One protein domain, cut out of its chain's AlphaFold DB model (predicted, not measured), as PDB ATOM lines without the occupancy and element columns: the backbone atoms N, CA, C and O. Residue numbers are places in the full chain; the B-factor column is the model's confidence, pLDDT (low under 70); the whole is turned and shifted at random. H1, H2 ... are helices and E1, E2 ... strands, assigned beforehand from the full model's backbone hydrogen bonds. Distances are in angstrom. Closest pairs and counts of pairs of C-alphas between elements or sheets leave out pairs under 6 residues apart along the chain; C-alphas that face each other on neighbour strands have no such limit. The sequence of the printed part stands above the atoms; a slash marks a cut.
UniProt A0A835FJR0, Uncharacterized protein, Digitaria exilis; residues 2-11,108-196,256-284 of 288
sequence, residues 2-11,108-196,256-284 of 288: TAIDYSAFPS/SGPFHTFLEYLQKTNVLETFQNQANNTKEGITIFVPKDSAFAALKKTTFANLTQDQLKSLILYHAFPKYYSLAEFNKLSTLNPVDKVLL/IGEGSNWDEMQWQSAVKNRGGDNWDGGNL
ATOM      1  N   THR A   2     195.160 182.327 133.826       48.47
ATOM      2  CA  THR A   2     195.015 183.486 132.932       48.47
ATOM      3  C   THR A   2     193.568 183.959 133.004       48.47
ATOM      4  O   THR A   2     192.660 183.163 132.777       48.47
ATOM      5  N   ALA A   3     193.350 185.223 133.365       48.31
ATOM      6  CA  ALA A   3     192.030 185.833 133.255       48.31
ATOM      7  C   ALA A   3     191.801 186.328 131.822       48.31
ATOM      8  O   ALA A   3     192.748 186.694 131.125       48.31
ATOM      9  N   ILE A   4     190.539 186.325 131.411       55.25
ATOM     10  CA  ILE A   4     190.034 187.015 130.231       55.25
ATOM     11  C   ILE A   4     188.970 187.989 130.735       55.25
ATOM     12  O   ILE A   4     188.013 187.580 131.405       55.25
ATOM     13  N   ASP A   5     189.157 189.261 130.409       43.12
ATOM     14  CA  ASP A   5     188.341 190.372 130.881       43.12
ATOM     15  C   ASP A   5     187.440 190.884 129.752       43.12
ATOM     16  O   ASP A   5     187.926 191.211 128.672       43.12
ATOM     17  N   TYR A   6     186.131 190.993 129.998       47.88
ATOM     18  CA  TYR A   6     185.186 191.549 129.025       47.88
ATOM     19  C   TYR A   6     184.356 192.683 129.641       47.88
ATOM     20  O   TYR A   6     183.448 192.459 130.448       47.88
ATOM     21  N   SER A   7     184.636 193.916 129.209       39.31
ATOM     22  CA  SER A   7     183.880 195.115 129.585       39.31
ATOM     23  C   SER A   7     182.866 195.508 128.503       39.31
ATOM     24  O   SER A   7     183.245 195.879 127.390       39.31
ATOM     25  N   ALA A   8     181.574 195.485 128.837       39.09
ATOM     26  CA  ALA A   8     180.491 195.848 127.924       39.09
ATOM     27  C   ALA A   8     180.405 197.376 127.716       39.09
ATOM     28  O   ALA A   8     179.752 198.093 128.477       39.09
ATOM     29  N   PHE A   9     181.066 197.902 126.678       29.33
ATOM     30  CA  PHE A   9     181.020 199.336 126.375       29.33
ATOM     31  C   PHE A   9     179.622 199.774 125.884       29.33
ATOM     32  O   PHE A   9     179.080 199.177 124.948       29.33
ATOM     33  N   PRO A  10     179.033 200.860 126.431       37.31
ATOM     34  CA  PRO A  10     177.650 201.266 126.157       37.31
ATOM     35  C   PRO A  10     177.460 202.003 124.810       37.31
ATOM     36  O   PRO A  10     176.734 202.994 124.733       37.31
ATOM     37  N   SER A  11     178.077 201.513 123.729       31.06
ATOM     38  CA  SER A  11     177.991 202.089 122.378       31.06
ATOM     39  C   SER A  11     177.869 201.024 121.280       31.06
ATOM     40  O   SER A  11     178.807 200.760 120.543       31.06
ATOM     41  N   SER A 108     194.673 179.793 119.044       50.47
ATOM     42  CA  SER A 108     194.347 179.385 120.400       50.47
ATOM     43  C   SER A 108     195.638 179.286 121.199       50.47
ATOM     44  O   SER A 108     196.520 178.487 120.882       50.47
ATOM     45  N   GLY A 109     195.718 180.071 122.272       63.69
ATOM     46  CA  GLY A 109     196.708 179.847 123.316       63.69
ATOM     47  C   GLY A 109     196.505 178.485 124.000       63.69
ATOM     48  O   GLY A 109     195.626 177.709 123.603       63.69
ATOM     49  N   PRO A 110     197.281 178.192 125.057       80.62
ATOM     50  CA  PRO A 110     197.204 176.935 125.802       80.62
ATOM     51  C   PRO A 110     195.946 176.867 126.691       80.62
ATOM     52  O   PRO A 110     196.052 176.801 127.914       80.62
ATOM     53  N   PHE A 111     194.764 176.907 126.070       84.19
ATOM     54  CA  PHE A 111     193.433 176.932 126.683       84.19
ATOM     55  C   PHE A 111     192.397 176.064 125.934       84.19
ATOM     56  O   PHE A 111     191.195 176.185 126.187       84.19
ATOM     57  N   HIS A 112     192.824 175.218 124.987       84.62
ATOM     58  CA  HIS A 112     191.909 174.516 124.074       84.62
ATOM     59  C   HIS A 112     190.935 173.581 124.807       84.62
ATOM     60  O   HIS A 112     189.764 173.503 124.436       84.62
ATOM     61  N   THR A 113     191.379 172.957 125.902       87.94
ATOM     62  CA  THR A 113     190.562 172.049 126.724       87.94
ATOM     63  C   THR A 113     189.351 172.764 127.342       87.94
ATOM     64  O   THR A 113     188.245 172.229 127.371       87.94
ATOM     65  N   PHE A 114     189.532 174.006 127.807       88.56
ATOM     66  CA  PHE A 114     188.448 174.805 128.393       88.56
ATOM     67  C   PHE A 114     187.463 175.306 127.326       88.56
ATOM     68  O   PHE A 114     186.254 175.326 127.558       88.56
ATOM     69  N   LEU A 115     187.967 175.668 126.140       87.31
ATOM     70  CA  LEU A 115     187.141 176.082 125.001       87.31
ATOM     71  C   LEU A 115     186.263 174.929 124.480       87.31
ATOM     72  O   LEU A 115     185.085 175.149 124.198       87.31
ATOM     73  N   GLU A 116     186.783 173.696 124.434       86.88
ATOM     74  CA  GLU A 116     185.987 172.501 124.105       86.88
ATOM     75  C   GLU A 116     184.841 172.302 125.114       86.88
ATOM     76  O   GLU A 116     183.685 172.113 124.726       86.88
ATOM     77  N   TYR A 117     185.124 172.408 126.417       88.44
ATOM     78  CA  TYR A 117     184.105 172.248 127.458       88.44
ATOM     79  C   TYR A 117     183.051 173.367 127.455       88.44
ATOM     80  O   TYR A 117     181.875 173.076 127.688       88.44
ATOM     81  N   LEU A 118     183.414 174.612 127.122       88.44
ATOM     82  CA  LEU A 118     182.458 175.714 126.925       88.44
ATOM     83  C   LEU A 118     181.456 175.431 125.799       88.44
ATOM     84  O   LEU A 118     180.264 175.710 125.954       88.44
ATOM     85  N   GLN A 119     181.931 174.872 124.682       85.69
ATOM     86  CA  GLN A 119     181.083 174.487 123.551       85.69
ATOM     87  C   GLN A 119     180.210 173.277 123.912       85.69
ATOM     88  O   GLN A 119     178.993 173.325 123.756       85.69
ATOM     89  N   LYS A 120     180.805 172.226 124.492       86.88
ATOM     90  CA  LYS A 120     180.118 170.980 124.880       86.88
ATOM     91  C   LYS A 120     178.989 171.182 125.902       86.88
ATOM     92  O   LYS A 120     178.026 170.421 125.905       86.88
ATOM     93  N   THR A 121     179.100 172.180 126.779       88.19
ATOM     94  CA  THR A 121     178.120 172.454 127.851       88.19
ATOM     95  C   THR A 121     177.115 173.563 127.523       88.19
ATOM     96  O   THR A 121     176.200 173.798 128.312       88.19
ATOM     97  N   ASN A 122     177.265 174.246 126.380       86.31
ATOM     98  CA  ASN A 122     176.542 175.472 126.001       86.31
ATOM     99  C   ASN A 122     176.693 176.657 126.985       86.31
ATOM    100  O   ASN A 122     175.985 177.656 126.862       86.31
ATOM    101  N   VAL A 123     177.654 176.616 127.920       88.25
ATOM    102  CA  VAL A 123     177.935 177.732 128.854       88.25
ATOM    103  C   VAL A 123     178.347 179.015 128.121       88.25
ATOM    104  O   VAL A 123     178.134 180.116 128.629       88.25
ATOM    105  N   LEU A 124     178.854 178.901 126.889       85.00
ATOM    106  CA  LEU A 124     179.118 180.046 126.018       85.00
ATOM    107  C   LEU A 124     177.895 180.967 125.846       85.00
ATOM    108  O   LEU A 124     178.048 182.186 125.915       85.00
ATOM    109  N   GLU A 125     176.689 180.415 125.679       85.81
ATOM    110  CA  GLU A 125     175.465 181.217 125.556       85.81
ATOM    111  C   GLU A 125     175.157 181.955 126.870       85.81
ATOM    112  O   GLU A 125     174.809 183.134 126.867       85.81
ATOM    113  N   THR A 126     175.356 181.293 128.012       88.06
ATOM    114  CA  THR A 126     175.194 181.885 129.348       88.06
ATOM    115  C   THR A 126     176.147 183.070 129.563       88.06
ATOM    116  O   THR A 126     175.718 184.131 130.019       88.06
ATOM    117  N   PHE A 127     177.416 182.941 129.166       88.06
ATOM    118  CA  PHE A 127     178.406 184.020 129.264       88.06
ATOM    119  C   PHE A 127     178.133 185.173 128.286       88.06
ATOM    120  O   PHE A 127     178.220 186.338 128.675       88.06
ATOM    121  N   GLN A 128     177.740 184.869 127.043       83.19
ATOM    122  CA  GLN A 128     177.315 185.879 126.067       83.19
ATOM    123  C   GLN A 128     176.075 186.641 126.546       83.19
ATOM    124  O   GLN A 128     176.005 187.859 126.390       83.19
ATOM    125  N   ASN A 129     175.110 185.954 127.160       84.88
ATOM    126  CA  ASN A 129     173.914 186.592 127.695       84.88
ATOM    127  C   ASN A 129     174.226 187.517 128.878       84.88
ATOM    128  O   ASN A 129     173.624 188.588 128.948       84.88
ATOM    129  N   GLN A 130     175.183 187.186 129.749       80.62
ATOM    130  CA  GLN A 130     175.625 188.123 130.788       80.62
ATOM    131  C   GLN A 130     176.298 189.357 130.169       80.62
ATOM    132  O   GLN A 130     175.859 190.479 130.411       80.62
ATOM    133  N   ALA A 131     177.306 189.153 129.315       78.38
ATOM    134  CA  ALA A 131     178.092 190.237 128.726       78.38
ATOM    135  C   ALA A 131     177.274 191.198 127.838       78.38
ATOM    136  O   ALA A 131     177.624 192.371 127.730       78.38
ATOM    137  N   ASN A 132     176.195 190.720 127.207       80.62
ATOM    138  CA  ASN A 132     175.353 191.536 126.327       80.62
ATOM    139  C   ASN A 132     174.139 192.171 127.023       80.62
ATOM    140  O   ASN A 132     173.723 193.258 126.618       80.62
ATOM    141  N   ASN A 133     173.542 191.509 128.024       80.19
ATOM    142  CA  ASN A 133     172.296 191.976 128.645       80.19
ATOM    143  C   ASN A 133     172.506 192.713 129.978       80.19
ATOM    144  O   ASN A 133     171.605 193.438 130.402       80.19
ATOM    145  N   THR A 134     173.663 192.574 130.636       77.50
ATOM    146  CA  THR A 134     173.987 193.341 131.852       77.50
ATOM    147  C   THR A 134     175.022 194.428 131.576       77.50
ATOM    148  O   THR A 134     175.739 194.419 130.578       77.50
ATOM    149  N   LYS A 135     175.091 195.415 132.476       79.81
ATOM    150  CA  LYS A 135     176.116 196.474 132.450       79.81
ATOM    151  C   LYS A 135     177.327 196.133 133.320       79.81
ATOM    152  O   LYS A 135     178.196 196.976 133.511       79.81
ATOM    153  N   GLU A 136     177.350 194.928 133.885       77.94
ATOM    154  CA  GLU A 136     178.345 194.511 134.870       77.94
ATOM    155  C   GLU A 136     179.550 193.833 134.215       77.94
ATOM    156  O   GLU A 136     180.617 193.804 134.817       77.94
ATOM    157  N   GLY A 137     179.414 193.360 132.969       79.25
ATOM    158  CA  GLY A 137     180.462 192.636 132.247       79.25
ATOM    159  C   GLY A 137     180.612 191.195 132.737       79.25
ATOM    160  O   GLY A 137     179.704 190.637 133.347       79.25
ATOM    161  N   ILE A 138     181.757 190.575 132.453       80.12
ATOM    162  CA  ILE A 138     182.073 189.223 132.932       80.12
ATOM    163  C   ILE A 138     183.593 189.070 133.102       80.12
ATOM    164  O   ILE A 138     184.365 189.542 132.267       80.12
ATOM    165  N   THR A 139     184.020 188.408 134.182       81.75
ATOM    166  CA  THR A 139     185.430 188.022 134.409       81.75
ATOM    167  C   THR A 139     185.542 186.505 134.290       81.75
ATOM    168  O   THR A 139     184.841 185.803 135.023       81.75
ATOM    169  N   ILE A 140     186.399 185.974 133.411       84.94
ATOM    170  CA  ILE A 140     186.538 184.521 133.194       84.94
ATOM    171  C   ILE A 140     187.971 184.074 133.507       84.94
ATOM    172  O   ILE A 140     188.922 184.509 132.862       84.94
ATOM    173  N   PHE A 141     188.137 183.168 134.473       85.69
ATOM    174  CA  PHE A 141     189.434 182.623 134.880       85.69
ATOM    175  C   PHE A 141     189.693 181.298 134.173       85.69
ATOM    176  O   PHE A 141     189.191 180.254 134.587       85.69
ATOM    177  N   VAL A 142     190.486 181.329 133.103       83.62
ATOM    178  CA  VAL A 142     190.713 180.161 132.254       83.62
ATOM    179  C   VAL A 142     191.928 179.355 132.739       83.62
ATOM    180  O   VAL A 142     193.052 179.881 132.801       83.62
ATOM    181  N   PRO A 143     191.751 178.062 133.083       83.56
ATOM    182  CA  PRO A 143     192.865 177.165 133.361       83.56
ATOM    183  C   PRO A 143     193.630 176.857 132.070       83.56
ATOM    184  O   PRO A 143     193.035 176.637 131.016       83.56
ATOM    185  N   LYS A 144     194.962 176.808 132.155       84.94
ATOM    186  CA  LYS A 144     195.808 176.400 131.023       84.94
ATOM    187  C   LYS A 144     195.673 174.898 130.765       84.94
ATOM    188  O   LYS A 144     195.475 174.136 131.709       84.94
ATOM    189  N   ASP A 145     195.904 174.446 129.535       84.75
ATOM    190  CA  ASP A 145     195.924 173.012 129.187       84.75
ATOM    191  C   ASP A 145     196.918 172.209 130.046       84.75
ATOM    192  O   ASP A 145     196.668 171.057 130.392       84.75
ATOM    193  N   SER A 146     198.011 172.838 130.491       84.56
ATOM    194  CA  SER A 146     198.960 172.241 131.436       84.56
ATOM    195  C   SER A 146     198.362 171.967 132.825       84.56
ATOM    196  O   SER A 146     198.813 171.049 133.502       84.56
ATOM    197  N   ALA A 147     197.348 172.725 133.256       84.00
ATOM    198  CA  ALA A 147     196.617 172.463 134.496       84.00
ATOM    199  C   ALA A 147     195.667 171.265 134.335       84.00
ATOM    200  O   ALA A 147     195.610 170.413 135.217       84.00
ATOM    201  N   PHE A 148     195.000 171.134 133.182       84.44
ATOM    202  CA  PHE A 148     194.226 169.930 132.852       84.44
ATOM    203  C   PHE A 148     195.125 168.688 132.732       84.44
ATOM    204  O   PHE A 148     194.767 167.625 133.231       84.44
ATOM    205  N   ALA A 149     196.321 168.823 132.149       85.62
ATOM    206  CA  ALA A 149     197.304 167.742 132.042       85.62
ATOM    207  C   ALA A 149     197.922 167.321 133.392       85.62
ATOM    208  O   ALA A 149     198.337 166.171 133.535       85.62
ATOM    209  N   ALA A 150     197.970 168.221 134.381       84.81
ATOM    210  CA  ALA A 150     198.401 167.914 135.748       84.81
ATOM    211  C   ALA A 150     197.333 167.160 136.571       84.81
ATOM    212  O   ALA A 150     197.639 166.606 137.628       84.81
ATOM    213  N   LEU A 151     196.084 167.124 136.096       81.94
ATOM    214  CA  LEU A 151     194.978 166.407 136.724       81.94
ATOM    215  C   LEU A 151     194.808 165.006 136.115       81.94
ATOM    216  O   LEU A 151     195.172 164.728 134.971       81.94
ATOM    217  N   LYS A 152     194.228 164.081 136.886       76.62
ATOM    218  CA  LYS A 152     193.960 162.719 136.403       76.62
ATOM    219  C   LYS A 152     192.859 162.770 135.341       76.62
ATOM    220  O   LYS A 152     191.762 163.241 135.619       76.62
ATOM    221  N   LYS A 153     193.110 162.213 134.151       70.69
ATOM    222  CA  LYS A 153     192.136 162.183 133.035       70.69
ATOM    223  C   LYS A 153     190.773 161.582 133.429       70.69
ATOM    224  O   LYS A 153     189.740 162.012 132.927       70.69
ATOM    225  N   THR A 154     190.764 160.637 134.371       71.81
ATOM    226  CA  THR A 154     189.547 160.027 134.933       71.81
ATOM    227  C   THR A 154     188.660 161.008 135.707       71.81
ATOM    228  O   THR A 154     187.450 160.814 135.745       71.81
ATOM    229  N   THR A 155     189.221 162.079 136.281       75.06
ATOM    230  CA  THR A 155     188.473 163.091 137.047       75.06
ATOM    231  C   THR A 155     187.458 163.842 136.186       75.06
ATOM    232  O   THR A 155     186.397 164.178 136.690       75.06
ATOM    233  N   PHE A 156     187.749 164.063 134.899       74.56
ATOM    234  CA  PHE A 156     186.826 164.721 133.963       74.56
ATOM    235  C   PHE A 156     185.984 163.729 133.152       74.56
ATOM    236  O   PHE A 156     184.864 164.053 132.769       74.56
ATOM    237  N   ALA A 157     186.492 162.513 132.911       75.12
ATOM    238  CA  ALA A 157     185.773 161.479 132.162       75.12
ATOM    239  C   ALA A 157     184.505 160.974 132.876       75.12
ATOM    240  O   ALA A 157     183.557 160.569 132.209       75.12
ATOM    241  N   ASN A 158     184.480 161.028 134.213       79.81
ATOM    242  CA  ASN A 158     183.354 160.571 135.032       79.81
ATOM    243  C   ASN A 158     182.324 161.676 135.357       79.81
ATOM    244  O   ASN A 158     181.376 161.404 136.092       79.81
ATOM    245  N   LEU A 159     182.494 162.909 134.860       83.56
ATOM    246  CA  LEU A 159     181.555 164.007 135.128       83.56
ATOM    247  C   LEU A 159     180.360 163.970 134.170       83.56
ATOM    248  O   LEU A 159     180.523 163.813 132.958       83.56
ATOM    249  N   THR A 160     179.157 164.204 134.699       87.81
ATOM    250  CA  THR A 160     177.980 164.467 133.860       87.81
ATOM    251  C   THR A 160     178.102 165.820 133.150       87.81
ATOM    252  O   THR A 160     178.881 166.690 133.553       87.81
ATOM    253  N   GLN A 161     177.306 166.036 132.098       86.38
ATOM    254  CA  GLN A 161     177.278 167.321 131.392       86.38
ATOM    255  C   GLN A 161     176.905 168.485 132.326       86.38
ATOM    256  O   GLN A 161     177.477 169.565 132.193       86.38
ATOM    257  N   ASP A 162     176.020 168.261 133.300       86.81
ATOM    258  CA  ASP A 162     175.601 169.281 134.268       86.81
ATOM    259  C   ASP A 162     176.658 169.542 135.351       86.81
ATOM    260  O   ASP A 162     176.885 170.690 135.728       86.81
ATOM    261  N   GLN A 163     177.378 168.508 135.802       88.69
ATOM    262  CA  GLN A 163     178.542 168.682 136.680       88.69
ATOM    263  C   GLN A 163     179.650 169.477 135.977       88.69
ATOM    264  O   GLN A 163     180.227 170.389 136.569       88.69
ATOM    265  N   LEU A 164     179.908 169.184 134.697       88.44
ATOM    266  CA  LEU A 164     180.856 169.935 133.876       88.44
ATOM    267  C   LEU A 164     180.373 171.376 133.626       88.44
ATOM    268  O   LEU A 164     181.167 172.304 133.748       88.44
ATOM    269  N   LYS A 165     179.077 171.589 133.353       88.38
ATOM    270  CA  LYS A 165     178.458 172.922 133.221       88.38
ATOM    271  C   LYS A 165     178.677 173.751 134.489       88.38
ATOM    272  O   LYS A 165     179.208 174.855 134.399       88.38
ATOM    273  N   SER A 166     178.361 173.199 135.660       88.19
ATOM    274  CA  SER A 166     178.584 173.853 136.957       88.19
ATOM    275  C   SER A 166     180.060 174.167 137.216       88.19
ATOM    276  O   SER A 166     180.375 175.267 137.665       88.19
ATOM    277  N   LEU A 167     180.979 173.256 136.876       88.69
ATOM    278  CA  LEU A 167     182.423 173.483 137.009       88.69
ATOM    279  C   LEU A 167     182.912 174.647 136.127       88.69
ATOM    280  O   LEU A 167     183.657 175.506 136.592       88.69
ATOM    281  N   ILE A 168     182.472 174.712 134.867       89.31
ATOM    282  CA  ILE A 168     182.867 175.779 133.933       89.31
ATOM    283  C   ILE A 168     182.224 177.127 134.315       89.31
ATOM    284  O   ILE A 168     182.892 178.158 134.235       89.31
ATOM    285  N   LEU A 169     180.983 177.138 134.821       89.06
ATOM    286  CA  LEU A 169     180.339 178.335 135.393       89.06
ATOM    287  C   LEU A 169     181.066 178.853 136.649       89.06
ATOM    288  O   LEU A 169     181.165 180.061 136.864       89.06
ATOM    289  N   TYR A 170     181.621 177.960 137.473       88.38
ATOM    290  CA  TYR A 170     182.378 178.330 138.674       88.38
ATOM    291  C   TYR A 170     183.633 179.161 138.332       88.38
ATOM    292  O   TYR A 170     183.968 180.107 139.049       88.38
ATOM    293  N   HIS A 171     184.261 178.907 137.177       87.75
ATOM    294  CA  HIS A 171     185.408 179.670 136.663       87.75
ATOM    295  C   HIS A 171     185.096 181.108 136.196       87.75
ATOM    296  O   HIS A 171     186.036 181.868 135.955       87.75
ATOM    297  N   ALA A 172     183.829 181.531 136.114       86.31
ATOM    298  CA  ALA A 172     183.453 182.893 135.717       86.31
ATOM    299  C   ALA A 172     182.640 183.641 136.782       86.31
ATOM    300  O   ALA A 172     181.896 183.040 137.552       86.31
ATOM    301  N   PHE A 173     182.751 184.970 136.795       83.88
ATOM    302  CA  PHE A 173     182.006 185.869 137.681       83.88
ATOM    303  C   PHE A 173     181.035 186.747 136.889       83.88
ATOM    304  O   PHE A 173     181.438 187.266 135.849       83.88
ATOM    305  N   PRO A 174     179.811 187.006 137.396       83.31
ATOM    306  CA  PRO A 174     178.786 187.802 136.704       83.31
ATOM    307  C   PRO A 174     179.127 189.293 136.575       83.31
ATOM    308  O   PRO A 174     178.358 190.050 135.995       83.31
ATOM    309  N   LYS A 175     180.278 189.713 137.098       81.62
ATOM    310  CA  LYS A 175     180.771 191.081 137.061       81.62
ATOM    311  C   LYS A 175     182.223 191.095 136.579       81.62
ATOM    312  O   LYS A 175     183.010 190.205 136.915       81.62
ATOM    313  N   TYR A 176     182.573 192.117 135.806       80.62
ATOM    314  CA  TYR A 176     183.941 192.522 135.505       80.62
ATOM    315  C   TYR A 176     184.581 193.170 136.742       80.62
ATOM    316  O   TYR A 176     184.035 194.124 137.305       80.62
ATOM    317  N   TYR A 177     185.741 192.664 137.158       74.44
ATOM    318  CA  TYR A 177     186.542 193.240 138.236       74.44
ATOM    319  C   TYR A 177     187.875 193.734 137.688       74.44
ATOM    320  O   TYR A 177     188.689 192.943 137.219       74.44
ATOM    321  N   SER A 178     188.148 195.033 137.820       80.00
ATOM    322  CA  SER A 178     189.483 195.550 137.513       80.00
ATOM    323  C   SER A 178     190.536 194.975 138.470       80.00
ATOM    324  O   SER A 178     190.236 194.657 139.626       80.00
ATOM    325  N   LEU A 179     191.804 194.930 138.036       75.44
ATOM    326  CA  LEU A 179     192.936 194.481 138.866       75.44
ATOM    327  C   LEU A 179     192.957 195.139 140.264       75.44
ATOM    328  O   LEU A 179     193.294 194.500 141.260       75.44
ATOM    329  N   ALA A 180     192.576 196.417 140.353       76.88
ATOM    330  CA  ALA A 180     192.549 197.174 141.603       76.88
ATOM    331  C   ALA A 180     191.359 196.825 142.520       76.88
ATOM    332  O   ALA A 180     191.488 196.917 143.741       76.88
ATOM    333  N   GLU A 181     190.206 196.434 141.972       75.81
ATOM    334  CA  GLU A 181     189.068 195.929 142.755       75.81
ATOM    335  C   GLU A 181     189.316 194.496 143.223       75.81
ATOM    336  O   GLU A 181     189.090 194.177 144.390       75.81
ATOM    337  N   PHE A 182     189.839 193.648 142.335       72.62
ATOM    338  CA  PHE A 182     190.116 192.248 142.632       72.62
ATOM    339  C   PHE A 182     191.172 192.093 143.735       72.62
ATOM    340  O   PHE A 182     190.974 191.333 144.683       72.62
ATOM    341  N   ASN A 183     192.249 192.888 143.688       74.81
ATOM    342  CA  ASN A 183     193.238 192.923 144.767       74.81
ATOM    343  C   ASN A 183     192.609 193.316 146.116       74.81
ATOM    344  O   ASN A 183     192.882 192.657 147.116       74.81
ATOM    345  N   LYS A 184     191.701 194.305 146.155       79.94
ATOM    346  CA  LYS A 184     190.977 194.670 147.391       79.94
ATOM    347  C   LYS A 184     190.125 193.512 147.916       79.94
ATOM    348  O   LYS A 184     190.189 193.220 149.105       79.94
ATOM    349  N   LEU A 185     189.371 192.829 147.051       71.31
ATOM    350  CA  LEU A 185     188.572 191.657 147.437       71.31
ATOM    351  C   LEU A 185     189.447 190.532 148.012       71.31
ATOM    352  O   LEU A 185     189.105 189.964 149.048       71.31
ATOM    353  N   SER A 186     190.601 190.273 147.388       68.62
ATOM    354  CA  SER A 186     191.562 189.271 147.857       68.62
ATOM    355  C   SER A 186     192.240 189.642 149.180       68.62
ATOM    356  O   SER A 186     192.596 188.740 149.937       68.62
ATOM    357  N   THR A 187     192.438 190.933 149.472       70.50
ATOM    358  CA  THR A 187     192.975 191.401 150.764       70.50
ATOM    359  C   THR A 187     191.920 191.378 151.873       70.50
ATOM    360  O   THR A 187     192.260 191.116 153.021       70.50
ATOM    361  N   LEU A 188     190.646 191.629 151.549       69.50
ATOM    362  CA  LEU A 188     189.552 191.643 152.528       69.50
ATOM    363  C   LEU A 188     189.165 190.244 153.029       69.50
ATOM    364  O   LEU A 188     188.731 190.116 154.169       69.50
ATOM    365  N   ASN A 189     189.321 189.206 152.201       62.78
ATOM    366  CA  ASN A 189     188.987 187.823 152.554       62.78
ATOM    367  C   ASN A 189     190.095 186.853 152.101       62.78
ATOM    368  O   ASN A 189     189.899 186.120 151.124       62.78
ATOM    369  N   PRO A 190     191.269 186.834 152.760       58.50
ATOM    370  CA  PRO A 190     192.329 185.891 152.423       58.50
ATOM    371  C   PRO A 190     191.835 184.442 152.529       58.50
ATOM    372  O   PRO A 190     191.073 184.082 153.429       58.50
ATOM    373  N   VAL A 191     192.276 183.588 151.601       52.91
ATOM    374  CA  VAL A 191     192.064 182.140 151.711       52.91
ATOM    375  C   VAL A 191     193.189 181.559 152.547       52.91
ATOM    376  O   VAL A 191     194.289 181.317 152.043       52.91
ATOM    377  N   ASP A 192     192.893 181.306 153.819       44.62
ATOM    378  CA  ASP A 192     193.712 180.427 154.643       44.62
ATOM    379  C   ASP A 192     193.893 179.086 153.930       44.62
ATOM    380  O   ASP A 192     192.940 178.458 153.449       44.62
ATOM    381  N   LYS A 193     195.152 178.670 153.795       44.97
ATOM    382  CA  LYS A 193     195.509 177.512 152.976       44.97
ATOM    383  C   LYS A 193     194.912 176.242 153.585       44.97
ATOM    384  O   LYS A 193     195.122 175.951 154.755       44.97
ATOM    385  N   VAL A 194     194.300 175.425 152.727       42.00
ATOM    386  CA  VAL A 194     193.843 174.056 153.025       42.00
ATOM    387  C   VAL A 194     192.633 173.967 153.972       42.00
ATOM    388  O   VAL A 194     192.706 173.415 155.065       42.00
ATOM    389  N   LEU A 195     191.451 174.289 153.440       39.84
ATOM    390  CA  LEU A 195     190.257 173.467 153.688       39.84
ATOM    391  C   LEU A 195     190.042 172.490 152.520       39.84
ATOM    392  O   LEU A 195     189.076 172.573 151.774       39.84
ATOM    393  N   LEU A 196     191.024 171.589 152.372       43.41
ATOM    394  CA  LEU A 196     191.010 170.320 151.626       43.41
ATOM    395  C   LEU A 196     189.970 170.199 150.480       43.41
ATOM    396  O   LEU A 196     188.844 169.768 150.743       43.41
ATOM    397  N   ILE A 256     193.236 187.911 125.277       39.25
ATOM    398  CA  ILE A 256     194.190 187.668 126.366       39.25
ATOM    399  C   ILE A 256     194.951 188.973 126.613       39.25
ATOM    400  O   ILE A 256     196.015 189.202 126.035       39.25
ATOM    401  N   GLY A 257     194.415 189.835 127.473       36.31
ATOM    402  CA  GLY A 257     195.204 190.928 128.031       36.31
ATOM    403  C   GLY A 257     196.400 190.376 128.813       36.31
ATOM    404  O   GLY A 257     196.306 189.322 129.443       36.31
ATOM    405  N   GLU A 258     197.514 191.111 128.852       34.62
ATOM    406  CA  GLU A 258     198.652 190.818 129.745       34.62
ATOM    407  C   GLU A 258     198.333 191.169 131.217       34.62
ATOM    408  O   GLU A 258     199.168 191.682 131.964       34.62
ATOM    409  N   GLY A 259     197.101 190.883 131.650       40.31
ATOM    410  CA  GLY A 259     196.713 190.884 133.052       40.31
ATOM    411  C   GLY A 259     197.587 189.889 133.805       40.31
ATOM    412  O   GLY A 259     197.684 188.717 133.428       40.31
ATOM    413  N   SER A 260     198.254 190.375 134.854       46.56
ATOM    414  CA  SER A 260     199.191 189.608 135.678       46.56
ATOM    415  C   SER A 260     198.632 188.226 136.016       46.56
ATOM    416  O   SER A 260     197.522 188.150 136.539       46.56
ATOM    417  N   ASN A 261     199.390 187.155 135.731       47.81
ATOM    418  CA  ASN A 261     198.981 185.763 135.971       47.81
ATOM    419  C   ASN A 261     198.455 185.594 137.405       47.81
ATOM    420  O   ASN A 261     199.238 185.493 138.346       47.81
ATOM    421  N   TRP A 262     197.131 185.564 137.540       57.75
ATOM    422  CA  TRP A 262     196.435 185.535 138.818       57.75
ATOM    423  C   TRP A 262     196.630 184.193 139.512       57.75
ATOM    424  O   TRP A 262     196.472 183.141 138.882       57.75
ATOM    425  N   ASP A 263     196.941 184.206 140.804       61.19
ATOM    426  CA  ASP A 263     197.148 182.970 141.551       61.19
ATOM    427  C   ASP A 263     195.833 182.281 141.935       61.19
ATOM    428  O   ASP A 263     194.804 182.913 142.174       61.19
ATOM    429  N   GLU A 264     195.890 180.951 142.040       63.97
ATOM    430  CA  GLU A 264     194.770 180.084 142.439       63.97
ATOM    431  C   GLU A 264     194.086 180.589 143.722       63.97
ATOM    432  O   GLU A 264     192.868 180.720 143.780       63.97
ATOM    433  N   MET A 265     194.876 180.951 144.739       64.38
ATOM    434  CA  MET A 265     194.380 181.424 146.042       64.38
ATOM    435  C   MET A 265     193.605 182.749 145.938       64.38
ATOM    436  O   MET A 265     192.672 182.992 146.702       64.38
ATOM    437  N   GLN A 266     193.979 183.584 144.970       68.12
ATOM    438  CA  GLN A 266     193.357 184.871 144.674       68.12
ATOM    439  C   GLN A 266     191.975 184.661 144.034       68.12
ATOM    440  O   GLN A 266     190.994 185.280 144.447       68.12
ATOM    441  N   TRP A 267     191.866 183.713 143.096       71.38
ATOM    442  CA  TRP A 267     190.583 183.276 142.533       71.38
ATOM    443  C   TRP A 267     189.678 182.624 143.589       71.38
ATOM    444  O   TRP A 267     188.533 183.046 143.744       71.38
ATOM    445  N   GLN A 268     190.199 181.682 144.383       69.94
ATOM    446  CA  GLN A 268     189.469 181.020 145.477       69.94
ATOM    447  C   GLN A 268     188.867 182.041 146.470       69.94
ATOM    448  O   GLN A 268     187.722 181.884 146.898       69.94
ATOM    449  N   SER A 269     189.596 183.123 146.786       70.38
ATOM    450  CA  SER A 269     189.098 184.232 147.618       70.38
ATOM    451  C   SER A 269     187.877 184.897 146.988       70.38
ATOM    452  O   SER A 269     186.824 185.006 147.621       70.38
ATOM    453  N   ALA A 270     187.985 185.287 145.718       63.66
ATOM    454  CA  ALA A 270     186.886 185.920 145.009       63.66
ATOM    455  C   ALA A 270     185.654 185.004 144.910       63.66
ATOM    456  O   ALA A 270     184.542 185.487 145.114       63.66
ATOM    457  N   VAL A 271     185.812 183.691 144.665       67.38
ATOM    458  CA  VAL A 271     184.649 182.786 144.572       67.38
ATOM    459  C   VAL A 271     183.972 182.597 145.932       67.38
ATOM    460  O   VAL A 271     182.745 182.606 145.990       67.38
ATOM    461  N   LYS A 272     184.729 182.533 147.038       66.25
ATOM    462  CA  LYS A 272     184.163 182.524 148.402       66.25
ATOM    463  C   LYS A 272     183.311 183.771 148.693       66.25
ATOM    464  O   LYS A 272     182.351 183.688 149.452       66.25
ATOM    465  N   ASN A 273     183.625 184.898 148.050       61.66
ATOM    466  CA  ASN A 273     182.891 186.161 148.173       61.66
ATOM    467  C   ASN A 273     181.702 186.294 147.191       61.66
ATOM    468  O   ASN A 273     181.022 187.319 147.209       61.66
ATOM    469  N   ARG A 274     181.429 185.290 146.339       61.34
ATOM    470  CA  ARG A 274     180.288 185.262 145.398       61.34
ATOM    471  C   ARG A 274     178.986 184.934 146.144       61.34
ATOM    472  O   ARG A 274     178.475 183.816 146.087       61.34
ATOM    473  N   GLY A 275     178.491 185.903 146.908       49.44
ATOM    474  CA  GLY A 275     177.360 185.746 147.820       49.44
ATOM    475  C   GLY A 275     176.013 185.535 147.124       49.44
ATOM    476  O   GLY A 275     175.266 186.483 146.931       49.44
ATOM    477  N   GLY A 276     175.660 184.280 146.834       48.97
ATOM    478  CA  GLY A 276     174.296 183.887 146.455       48.97
ATOM    479  C   GLY A 276     173.925 184.039 144.975       48.97
ATOM    480  O   GLY A 276     172.814 183.655 144.609       48.97
ATOM    481  N   ASP A 277     174.838 184.520 144.124       52.19
ATOM    482  CA  ASP A 277     174.648 184.652 142.669       52.19
ATOM    483  C   ASP A 277     174.619 183.279 141.968       52.19
ATOM    484  O   ASP A 277     175.577 182.854 141.312       52.19
ATOM    485  N   ASN A 278     173.513 182.552 142.139       48.62
ATOM    486  CA  ASN A 278     173.292 181.262 141.499       48.62
ATOM    487  C   ASN A 278     173.032 181.448 139.997       48.62
ATOM    488  O   ASN A 278     171.959 181.901 139.591       48.62
ATOM    489  N   TRP A 279     174.000 181.041 139.175       51.91
ATOM    490  CA  TRP A 279     173.852 180.912 137.726       51.91
ATOM    491  C   TRP A 279     173.027 179.668 137.380       51.91
ATOM    492  O   TRP A 279     173.531 178.722 136.767       51.91
ATOM    493  N   ASP A 280     171.760 179.656 137.791       46.84
ATOM    494  CA  ASP A 280     170.884 178.542 137.462       46.84
ATOM    495  C   ASP A 280     170.694 178.447 135.945       46.84
ATOM    496  O   ASP A 280     170.543 179.449 135.239       46.84
ATOM    497  N   GLY A 281     170.769 177.223 135.429       46.12
ATOM    498  CA  GLY A 281     171.087 176.945 134.031       46.12
ATOM    499  C   GLY A 281     169.994 177.292 133.018       46.12
ATOM    500  O   GLY A 281     170.176 176.962 131.843       46.12
ATOM    501  N   GLY A 282     168.901 177.913 133.471       38.84
ATOM    502  CA  GLY A 282     167.785 178.432 132.693       38.84
ATOM    503  C   GLY A 282     166.959 179.444 133.505       38.84
ATOM    504  O   GLY A 282     166.544 179.158 134.623       38.84
ATOM    505  N   ASN A 283     166.664 180.594 132.888       34.38
ATOM    506  CA  ASN A 283     165.875 181.721 133.416       34.38
ATOM    507  C   ASN A 283     166.537 182.556 134.541       34.38
ATOM    508  O   ASN A 283     166.355 182.302 135.732       34.38
ATOM    509  N   LEU A 284     167.222 183.639 134.142       37.28
ATOM    510  CA  LEU A 284     167.788 184.672 135.023       37.28
ATOM    511  C   LEU A 284     166.674 185.491 135.708       37.28
ATOM    512  O   LEU A 284     166.338 186.605 135.300       37.28
TER     513      LEU A 284
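Overview. This is residues 2 to 11, 108 to 196 and 256 to 284 of the 288 residues of an uncharacterized protein of Digitaria exilis (UniProt A0A835FJR0). A short two-stranded ribbon, E1 and E2, lies in the middle, with helices H1, H2 and H5 clustered to one side and the crossed pair H6 and H7 on another. H3 and H4 follow beyond one end of E2, and residues 150 to 155 stick out. The printed part has 128 residues, with seven named helices and two named strands in the order E1 H1 H2 E2 H3 H4 H5 H6 H7; the class is mostly helix, with helices holding 60 of the 70 residues in named elements, and the two strands are antiparallel. It is compact, with a radius of gyration of the C-alphas of 14.9 A and spans of 40 by 35 by 31 A.

Along the chain. E1 is residues 2 to 6, from C-alpha 2 at (195.015, 183.486, 132.932), and E2 is 138 to 142. H2, residues 123 to 133, is 15.3 A long; H1 is 112 to 120, H3 145 to 150 and H4 153 to 157. H5, residues 161 to 170, measures 14.2 A, and H6, 179 to 188, 14.4 A. H7, residues 264 to 272, ends at (184.163, 182.524, 148.402).

Arrangement. In the sheet, N 4 and O 140 are 2.8 A apart, within hydrogen-bond range. The closest C-alphas of H2 and E2, Ala 131 and Ile 138, are 5.9 A apart. E2 and H5 are near each other. H1 touches H5 at Leu 118 and Ile 168, C-alphas 7.0 A apart, at a steep tilt of 58 degrees. H1 touches H3 at Thr 113 and Asp 145, C-alphas 6.0 A apart. H6 touches H7 at Ser 186 and Ser 269, C-alphas 5.6 A apart, about perpendicular at 74 degrees. H3 and H4 meet only through their link. Every O i to N i+4 pair is within hydrogen-bond range in H1, H2, H3, H4, H5 and H7, and 5 of 6 in H6.

Size, cuts and confidence. C-alphas 11 and 154 are farthest apart, 45.4 A. The printed part has two cuts: across the first, C-alphas 11 and 108 are 28.1 A apart, and across the second, C-alphas 196 and 256 are 30.8 A apart. Of the links printed whole, none is long. Mean pLDDT of the printed part is 70.1, with 49 residues under 70, among them 2 to 11 and 270 to 284.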